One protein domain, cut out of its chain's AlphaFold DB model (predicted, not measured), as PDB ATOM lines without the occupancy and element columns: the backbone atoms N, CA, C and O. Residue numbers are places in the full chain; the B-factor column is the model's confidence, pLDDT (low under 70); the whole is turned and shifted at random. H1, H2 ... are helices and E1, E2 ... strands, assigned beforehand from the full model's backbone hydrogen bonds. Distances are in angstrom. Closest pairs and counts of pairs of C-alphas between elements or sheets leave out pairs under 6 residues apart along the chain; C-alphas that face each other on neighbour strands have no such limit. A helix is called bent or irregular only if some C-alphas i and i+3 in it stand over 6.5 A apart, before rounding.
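This is residues 52 to 119 of the 123 residues of an uncharacterized protein of Streptococcus equinus (UniProt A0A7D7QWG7). A small two-stranded hairpin, E1 and E2, is set crosswise beyond one end of two long helices, H1 and H2, which lie side by side and run opposite ways. H2 and the hairpin together make an L, its corner near the link between E2 and H2, and the far ends of both helices lie away from the hairpin. The printed part has 68 residues with two named helices and two named strands, in the order H1, E1, E2, H2; the sheet has the order E1 - E2 and is antiparallel. The class is mostly helix, and the whole is loose, with a radius of gyration of the C-alphas of 15.3 A. The outline is flat, with spans of 43 by 28 by 14 A.

E1 is residues 77 to 81, His 77 to Lys 81, and E2 is residues 87 to 91, Tyr 87 to Phe 91. E1 begins with C-alpha 77 at (167.658, -7.021, 158.113). H1, residues 52 to 72, is 30.6 A from first to last C-alpha; C-alpha 52 is at (190.754, -11.473, 186.150). H2, residues 94 to 117, is the longest helix with 24 residues and 35.1 A from first to last C-alpha; it ends with C-alpha 117 at (181.753, -22.917, 186.501). Neither helix is bent.

E1 and E2 form a hairpin of antiparallel neighbour strands, with 153 degrees between their N-to-C directions. The C-alphas of His 77 and Phe 91 face each other at 4.5 A, as do those of Lys 81 and Tyr 87, also at 4.5 A. Across the pair, N 80 and O 88 are within hydrogen-bond range at 2.8 A, and so are N 90 and O 78 at 2.8 A. H1 and E2 are apart, with no C-alpha of the one within 8 A of the other. E1 and H2 are apart in the same way. H1 and H2 touch, with 27 pairs of C-alphas within 8 A. Their closest C-alphas, those of Ser 71 and Gln 101, are 4.3 A apart. Their lines stand at a shallow tilt of 25 degrees, opposite ways, and their centres are 11.8 A apart. In H2 every O i to N i+4 pair is within hydrogen-bond range; in H1 16 of 17 are.

The two C-alphas farthest apart, those of Asn 84 and Gly 119, are 45.6 A apart. The first and last printed C-alphas, those of Lys 52 and Gly 119, are 13.9 A apart. The printed part has no cut. The links from H1 to E1, from E1 to E2 and from E2 to H2 are tight, with 4, 5 and 2 residues. The mean pLDDT of the printed part is 93.1, and no printed residue is under 70.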
ATOM      1  N   LYS A  52     190.921 -10.999 187.529       86.81
ATOM      2  CA  LYS A  52     190.754 -11.473 186.150       86.81
ATOM      3  C   LYS A  52     189.501 -12.342 185.997       86.81
ATOM      4  O   LYS A  52     188.816 -12.259 184.982       86.81
ATOM      5  N   GLU A  53     189.201 -13.173 186.991       88.44
ATOM      6  CA  GLU A  53     187.972 -13.973 187.045       88.44
ATOM      7  C   GLU A  53     186.735 -13.083 187.193       88.44
ATOM      8  O   GLU A  53     185.755 -13.300 186.486       88.44
ATOM      9  N   LEU A  54     186.805 -12.032 188.016       88.88
ATOM     10  CA  LEU A  54     185.733 -11.039 188.155       88.88
ATOM     11  C   LEU A  54     185.479 -10.266 186.856       88.88
ATOM     12  O   LEU A  54     184.330 -10.093 186.454       88.88
ATOM     13  N   GLU A  55     186.536  -9.812 186.183       90.00
ATOM     14  CA  GLU A  55     186.429  -9.136 184.885       90.00
ATOM     15  C   GLU A  55     185.800 -10.054 183.832       90.00
ATOM     16  O   GLU A  55     184.896  -9.632 183.104       90.00
ATOM     17  N   ARG A  56     186.222 -11.326 183.791       92.00
ATOM     18  CA  ARG A  56     185.644 -12.338 182.900       92.00
ATOM     19  C   ARG A  56     184.168 -12.575 183.209       92.00
ATOM     20  O   ARG A  56     183.355 -12.500 182.293       92.00
ATOM     21  N   ALA A  57     183.810 -12.796 184.472       92.00
ATOM     22  CA  ALA A  57     182.425 -12.987 184.890       92.00
ATOM     23  C   ALA A  57     181.544 -11.785 184.516       92.00
ATOM     24  O   ALA A  57     180.464 -11.956 183.955       92.00
ATOM     25  N   ASN A  58     182.022 -10.560 184.741       93.12
ATOM     26  CA  ASN A  58     181.286  -9.352 184.373       93.12
ATOM     27  C   ASN A  58     181.058  -9.249 182.853       93.12
ATOM     28  O   ASN A  58     179.955  -8.923 182.413       93.12
ATOM     29  N   MET A  59     182.072  -9.570 182.045       95.62
ATOM     30  CA  MET A  59     181.941  -9.614 180.585       95.62
ATOM     31  C   MET A  59     180.930 -10.682 180.139       95.62
ATOM     32  O   MET A  59     180.086 -10.405 179.289       95.62
ATOM     33  N   LEU A  60     180.975 -11.882 180.727       95.44
ATOM     34  CA  LEU A  60     180.031 -12.963 180.424       95.44
ATOM     35  C   LEU A  60     178.588 -12.560 180.747       95.44
ATOM     36  O   LEU A  60     177.717 -12.719 179.900       95.44
ATOM     37  N   VAL A  61     178.343 -11.956 181.914       95.31
ATOM     38  CA  VAL A  61     177.018 -11.432 182.303       95.31
ATOM     39  C   VAL A  61     176.492 -10.428 181.276       95.31
ATOM     40  O   VAL A  61     175.319 -10.469 180.909       95.31
ATOM     41  N   GLN A  62     177.342  -9.514 180.799       95.94
ATOM     42  CA  GLN A  62     176.945  -8.546 179.773       95.94
ATOM     43  C   GLN A  62     176.619  -9.229 178.443       95.94
ATOM     44  O   GLN A  62     175.602  -8.905 177.829       95.94
ATOM     45  N   ASN A  63     177.435 -10.197 178.026       97.12
ATOM     46  CA  ASN A  63     177.210 -10.948 176.796       97.12
ATOM     47  C   ASN A  63     175.903 -11.748 176.849       97.12
ATOM     48  O   ASN A  63     175.127 -11.675 175.898       97.12
ATOM     49  N   VAL A  64     175.617 -12.437 177.960       96.81
ATOM     50  CA  VAL A  64     174.353 -13.167 178.152       96.81
ATOM     51  C   VAL A  64     173.166 -12.217 177.997       96.81
ATOM     52  O   VAL A  64     172.280 -12.486 177.192       96.81
ATOM     53  N   LYS A  65     173.183 -11.051 178.658       95.81
ATOM     54  CA  LYS A  65     172.104 -10.050 178.536       95.81
ATOM     55  C   LYS A  65     171.893  -9.567 177.102       95.81
ATOM     56  O   LYS A  65     170.753  -9.383 176.673       95.81
ATOM     57  N   ILE A  66     172.979  -9.341 176.361       95.94
ATOM     58  CA  ILE A  66     172.909  -8.941 174.951       95.94
ATOM     59  C   ILE A  66     172.264 -10.058 174.126       95.94
ATOM     60  O   ILE A  66     171.319  -9.792 173.389       95.94
ATOM     61  N   LEU A  67     172.713 -11.304 174.280       96.31
ATOM     62  CA  LEU A  67     172.194 -12.454 173.533       96.31
ATOM     63  C   LEU A  67     170.726 -12.760 173.867       96.31
ATOM     64  O   LEU A  67     169.928 -13.004 172.963       96.31
ATOM     65  N   GLU A  68     170.328 -12.665 175.137       95.00
ATOM     66  CA  GLU A  68     168.930 -12.798 175.574       95.00
ATOM     67  C   GLU A  68     168.034 -11.689 175.016       95.00
ATOM     68  O   GLU A  68     166.851 -11.905 174.752       95.00
ATOM     69  N   THR A  69     168.587 -10.491 174.834       95.12
ATOM     70  CA  THR A  69     167.869  -9.391 174.184       95.12
ATOM     71  C   THR A  69     167.733  -9.659 172.686       95.12
ATOM     72  O   THR A  69     166.644  -9.520 172.131       95.12
ATOM     73  N   LEU A  70     168.815 -10.075 172.022       93.25
ATOM     74  CA  LEU A  70     168.847 -10.312 170.577       93.25
ATOM     75  C   LEU A  70     167.999 -11.515 170.145       93.25
ATOM     76  O   LEU A  70     167.347 -11.441 169.108       93.25
ATOM     77  N   SER A  71     167.955 -12.588 170.937       93.81
ATOM     78  CA  SER A  71     167.096 -13.763 170.684       93.81
ATOM     79  C   SER A  71     165.607 -13.413 170.671       93.81
ATOM     80  O   SER A  71     164.856 -13.935 169.855       93.81
ATOM     81  N   LYS A  72     165.186 -12.467 171.520       93.75
ATOM     82  CA  LYS A  72     163.795 -11.990 171.616       93.75
ATOM     83  C   LYS A  72     163.474 -10.824 170.679       93.75
ATOM     84  O   LYS A  72     162.322 -10.401 170.607       93.75
ATOM     85  N   SER A  73     164.480 -10.262 170.013       90.38
ATOM     86  CA  SER A  73     164.314  -9.101 169.139       90.38
ATOM     87  C   SER A  73     163.840  -9.519 167.752       90.38
ATOM     88  O   SER A  73     164.288 -10.531 167.216       90.38
ATOM     89  N   GLU A  74     162.980  -8.713 167.131       90.25
ATOM     90  CA  GLU A  74     162.617  -8.897 165.728       90.25
ATOM     91  C   GLU A  74     163.792  -8.490 164.823       90.25
ATOM     92  O   GLU A  74     164.299  -7.370 164.893       90.25
ATOM     93  N   ILE A  75     164.249  -9.416 163.978       87.62
ATOM     94  CA  ILE A  75     165.346  -9.170 163.038       87.62
ATOM     95  C   ILE A  75     164.751  -8.763 161.689       87.62
ATOM     96  O   ILE A  75     164.262  -9.604 160.938       87.62
ATOM     97  N   GLU A  76     164.826  -7.482 161.341       86.31
ATOM     98  CA  GLU A  76     164.323  -7.000 160.046       86.31
ATOM     99  C   GLU A  76     165.313  -7.262 158.899       86.31
ATOM    100  O   GLU A  76     164.944  -7.791 157.847       86.31
ATOM    101  N   HIS A  77     166.582  -6.901 159.100       88.75
ATOM    102  CA  HIS A  77     167.658  -7.021 158.113       88.75
ATOM    103  C   HIS A  77     169.033  -7.054 158.795       88.75
ATOM    104  O   HIS A  77     169.178  -6.649 159.948       88.75
ATOM    105  N   LEU A  78     170.058  -7.509 158.069       87.81
ATOM    106  CA  LEU A  78     171.457  -7.376 158.482       87.81
ATOM    107  C   LEU A  78     172.114  -6.221 157.739       87.81
ATOM    108  O   LEU A  78     172.091  -6.187 156.510       87.81
ATOM    109  N   ASN A  79     172.754  -5.318 158.476       92.31
ATOM    110  CA  ASN A  79     173.643  -4.339 157.871       92.31
ATOM    111  C   ASN A  79     174.998  -5.002 157.585       92.31
ATOM    112  O   ASN A  79     175.665  -5.491 158.499       92.31
ATOM    113  N   VAL A  80     175.391  -5.047 156.316       92.88
ATOM    114  CA  VAL A  80     176.597  -5.734 155.851       92.88
ATOM    115  C   VAL A  80     177.515  -4.729 155.180       92.88
ATOM    116  O   VAL A  80     177.097  -3.972 154.307       92.88
ATOM    117  N   LYS A  81     178.796  -4.760 155.554       96.62
ATOM    118  CA  LYS A  81     179.861  -4.067 154.831       96.62
ATOM    119  C   LYS A  81     180.617  -5.065 153.963       96.62
ATOM    120  O   LYS A  81     181.292  -5.955 154.479       96.62
ATOM    121  N   TYR A  82     180.532  -4.908 152.651       93.94
ATOM    122  CA  TYR A  82     181.246  -5.757 151.704       93.94
ATOM    123  C   TYR A  82     182.751  -5.428 151.666       93.94
ATOM    124  O   TYR A  82     183.157  -4.323 152.041       93.94
ATOM    125  N   PRO A  83     183.607  -6.337 151.152       96.88
ATOM    126  CA  PRO A  83     185.054  -6.104 151.055       96.88
ATOM    127  C   PRO A  83     185.447  -4.865 150.238       96.88
ATOM    128  O   PRO A  83     186.499  -4.278 150.466       96.88
ATOM    129  N   ASN A  84     184.591  -4.443 149.306       95.69
ATOM    130  CA  ASN A  84     184.769  -3.221 148.518       95.69
ATOM    131  C   ASN A  84     184.395  -1.932 149.283       95.69
ATOM    132  O   ASN A  84     184.444  -0.847 148.711       95.69
ATOM    133  N   GLY A  85     184.015  -2.038 150.560       95.12
ATOM    134  CA  GLY A  85     183.680  -0.917 151.436       95.12
ATOM    135  C   GLY A  85     182.230  -0.439 151.356       95.12
ATOM    136  O   GLY A  85     181.867   0.448 152.128       95.12
ATOM    137  N   ILE A  86     181.409  -1.012 150.471       95.31
ATOM    138  CA  ILE A  86     179.990  -0.664 150.324       95.31
ATOM    139  C   ILE A  86     179.184  -1.259 151.483       95.31
ATOM    140  O   ILE A  86     179.409  -2.407 151.864       95.31
ATOM    141  N   TYR A  87     178.244  -0.474 152.013       96.94
ATOM    142  CA  TYR A  87     177.260  -0.920 153.001       96.94
ATOM    143  C   TYR A  87     175.936  -1.258 152.324       96.94
ATOM    144  O   TYR A  87     175.535  -0.575 151.382       96.94
ATOM    145  N   ASP A  88     175.258  -2.276 152.833       94.69
ATOM    146  CA  ASP A  88     173.964  -2.727 152.334       94.69
ATOM    147  C   ASP A  88     173.133  -3.360 153.454       94.69
ATOM    148  O   ASP A  88     173.674  -3.789 154.475       94.69
ATOM    149  N   ASN A  89     171.819  -3.414 153.255       93.75
ATOM    150  CA  ASN A  89     170.871  -4.028 154.176       93.75
ATOM    151  C   ASN A  89     170.306  -5.300 153.539       93.75
ATOM    152  O   ASN A  89     169.473  -5.251 152.634       93.75
ATOM    153  N   VAL A  90     170.745  -6.454 154.034       89.50
ATOM    154  CA  VAL A  90     170.317  -7.759 153.531       89.50
ATOM    155  C   VAL A  90     169.064  -8.206 154.275       89.50
ATOM    156  O   VAL A  90     169.111  -8.544 155.460       89.50
ATOM    157  N   PHE A  91     167.937  -8.226 153.565       90.25
ATOM    158  CA  PHE A  91     166.671  -8.759 154.065       90.25
ATOM    159  C   PHE A  91     166.662 -10.283 153.955       90.25
ATOM    160  O   PHE A  91     166.984 -10.853 152.910       90.25
ATOM    161  N   MET A  92     166.290 -10.950 155.043       88.25
ATOM    162  CA  MET A  92     166.365 -12.405 155.158       88.25
ATOM    163  C   MET A  92     164.976 -13.031 155.244       88.25
ATOM    164  O   MET A  92     164.018 -12.399 155.684       88.25
ATOM    165  N   LYS A  93     164.886 -14.303 154.846       91.31
ATOM    166  CA  LYS A  93     163.692 -15.127 155.065       91.31
ATOM    167  C   LYS A  93     163.520 -15.435 156.551       91.31
ATOM    168  O   LYS A  93     164.516 -15.556 157.263       91.31
ATOM    169  N   ASP A  94     162.281 -15.652 156.977       91.00
ATOM    170  CA  ASP A  94     161.952 -15.878 158.389       91.00
ATOM    171  C   ASP A  94     162.637 -17.118 158.974       91.00
ATOM    172  O   ASP A  94     163.218 -17.031 160.048       91.00
ATOM    173  N   GLU A  95     162.740 -18.211 158.210       92.62
ATOM    174  CA  GLU A  95     163.485 -19.415 158.624       92.62
ATOM    175  C   GLU A  95     164.946 -19.106 159.007       92.62
ATOM    176  O   GLU A  95     165.499 -19.680 159.945       92.62
ATOM    177  N   LEU A  96     165.601 -18.179 158.297       91.00
ATOM    178  CA  LEU A  96     166.974 -17.789 158.620       91.00
ATOM    179  C   LEU A  96     167.028 -16.905 159.873       91.00
ATOM    180  O   LEU A  96     167.956 -17.053 160.666       91.00
ATOM    181  N   LYS A  97     166.038 -16.026 160.073       91.50
ATOM    182  CA  LYS A  97     165.926 -15.192 161.281       91.50
ATOM    183  C   LYS A  97     165.740 -16.057 162.529       91.50
ATOM    184  O   LYS A  97     166.486 -15.881 163.485       91.50
ATOM    185  N   GLU A  98     164.836 -17.035 162.474       92.19
ATOM    186  CA  GLU A  98     164.593 -17.988 163.568       92.19
ATOM    187  C   GLU A  98     165.863 -18.776 163.914       92.19
ATOM    188  O   GLU A  98     166.212 -18.937 165.082       92.19
ATOM    189  N   ARG A  99     166.621 -19.219 162.900       94.12
ATOM    190  CA  ARG A  99     167.906 -19.902 163.123       94.12
ATOM    191  C   ARG A  99     168.949 -19.005 163.787       94.12
ATOM    192  O   ARG A  99     169.713 -19.494 164.619       94.12
ATOM    193  N   ILE A 100     169.000 -17.721 163.432       92.44
ATOM    194  CA  ILE A 100     169.905 -16.750 164.066       92.44
ATOM    195  C   ILE A 100     169.502 -16.529 165.527       92.44
ATOM    196  O   ILE A 100     170.356 -16.620 166.404       92.44
ATOM    197  N   GLN A 101     168.213 -16.306 165.797       94.19
ATOM    198  CA  GLN A 101     167.700 -16.129 167.160       94.19
ATOM    199  C   GLN A 101     168.002 -17.347 168.034       94.19
ATOM    200  O   GLN A 101     168.565 -17.188 169.114       94.19
ATOM    201  N   LYS A 102     167.746 -18.556 167.523       95.50
ATOM    202  CA  LYS A 102     168.097 -19.799 168.212       95.50
ATOM    203  C   LYS A 102     169.596 -19.903 168.501       95.50
ATOM    204  O   LYS A 102     169.985 -20.316 169.581       95.50
ATOM    205  N   THR A 103     170.444 -19.477 167.565       96.25
ATOM    206  CA  THR A 103     171.900 -19.450 167.788       96.25
ATOM    207  C   THR A 103     172.275 -18.505 168.936       96.25
ATOM    208  O   THR A 103     173.202 -18.799 169.687       96.25
ATOM    209  N   PHE A 104     171.570 -17.380 169.104       96.25
ATOM    210  CA  PHE A 104     171.787 -16.495 170.253       96.25
ATOM    211  C   PHE A 104     171.356 -17.140 171.572       96.25
ATOM    212  O   PHE A 104     172.059 -16.966 172.563       96.25
ATOM    213  N   GLU A 105     170.245 -17.882 171.584       96.25
ATOM    214  CA  GLU A 105     169.786 -18.638 172.761       96.25
ATOM    215  C   GLU A 105     170.794 -19.721 173.150       96.25
ATOM    216  O   GLU A 105     171.285 -19.717 174.276       96.25
ATOM    217  N   ASP A 106     171.174 -20.572 172.191       97.19
ATOM    218  CA  ASP A 106     172.127 -21.663 172.404       97.19
ATOM    219  C   ASP A 106     173.460 -21.116 172.958       97.19
ATOM    220  O   ASP A 106     174.002 -21.632 173.936       97.19
ATOM    221  N   TYR A 107     173.964 -20.010 172.393       96.94
ATOM    222  CA  TYR A 107     175.205 -19.396 172.866       96.94
ATOM    223  C   TYR A 107     175.052 -18.716 174.237       96.94
ATOM    224  O   TYR A 107     175.980 -18.744 175.043       96.94
ATOM    225  N   ALA A 108     173.894 -18.125 174.548       96.06
ATOM    226  CA  ALA A 108     173.639 -17.572 175.878       96.06
ATOM    227  C   ALA A 108     173.684 -18.664 176.957       96.06
ATOM    228  O   ALA A 108     174.251 -18.437 178.027       96.06
ATOM    229  N   ASP A 109     173.139 -19.846 176.668       95.81
ATOM    230  CA  ASP A 109     173.155 -20.988 177.584       95.81
ATOM    231  C   ASP A 109     174.574 -21.533 177.807       95.81
ATOM    232  O   ASP A 109     174.938 -21.853 178.943       95.81
ATOM    233  N   GLU A 110     175.419 -21.551 176.770       96.00
ATOM    234  CA  GLU A 110     176.848 -21.873 176.914       96.00
ATOM    235  C   GLU A 110     177.560 -20.891 177.860       96.00
ATOM    236  O   GLU A 110     178.284 -21.307 178.769       96.00
ATOM    237  N   LEU A 111     177.317 -19.584 177.712       96.38
ATOM    238  CA  LEU A 111     177.928 -18.574 178.585       96.38
ATOM    239  C   LEU A 111     177.396 -18.638 180.027       96.38
ATOM    240  O   LEU A 111     178.149 -18.378 180.968       96.38
ATOM    241  N   LYS A 112     176.125 -19.013 180.231       95.00
ATOM    242  CA  LYS A 112     175.561 -19.275 181.569       95.00
ATOM    243  C   LYS A 112     176.219 -20.481 182.236       95.00
ATOM    244  O   LYS A 112     176.479 -20.439 183.437       95.00
ATOM    245  N   ALA A 113     176.519 -21.536 181.475       94.56
ATOM    246  CA  ALA A 113     177.271 -22.678 181.992       94.56
ATOM    247  C   ALA A 113     178.684 -22.260 182.436       94.56
ATOM    248  O   ALA A 113     179.109 -22.615 183.532       94.56
ATOM    249  N   GLU A 114     179.367 -21.418 181.652       93.44
ATOM    250  CA  GLU A 114     180.680 -20.874 182.025       93.44
ATOM    251  C   GLU A 114     180.618 -19.993 183.289       93.44
ATOM    252  O   GLU A 114     181.495 -20.073 184.149       93.44
ATOM    253  N   LEU A 115     179.572 -19.174 183.445       93.25
ATOM    254  CA  LEU A 115     179.345 -18.393 184.670       93.25
ATOM    255  C   LEU A 115     179.180 -19.290 185.898       93.25
ATOM    256  O   LEU A 115     179.776 -19.018 186.942       93.25
ATOM    257  N   LYS A 116     178.432 -20.386 185.755       90.75
ATOM    258  CA  LYS A 116     178.244 -21.369 186.821       90.75
ATOM    259  C   LYS A 116     179.558 -22.045 187.214       90.75
ATOM    260  O   LYS A 116     179.811 -22.215 188.405       90.75
ATOM    261  N   ASP A 117     180.414 -22.366 186.245       89.12
ATOM    262  CA  ASP A 117     181.753 -22.917 186.501       89.12
ATOM    263  C   ASP A 117     182.661 -21.922 187.242       89.12
ATOM    264  O   ASP A 117     183.513 -22.326 188.037       89.12
ATOM    265  N   LEU A 118     182.454 -20.616 187.040       87.25
ATOM    266  CA  LEU A 118     183.107 -19.552 187.810       87.25
ATOM    267  C   LEU A 118     182.482 -19.340 189.201       87.25
ATOM    268  O   LEU A 118     183.014 -18.556 189.985       87.25
ATOM    269  N   GLY A 119     181.384 -20.023 189.532       85.69
ATOM    270  CA  GLY A 119     180.655 -19.851 190.791       85.69
ATOM    271  C   GLY A 119     179.735 -18.627 190.814       85.69
ATOM    272  O   GLY A 119     179.413 -18.126 191.891       85.69
TER     273      GLY A 119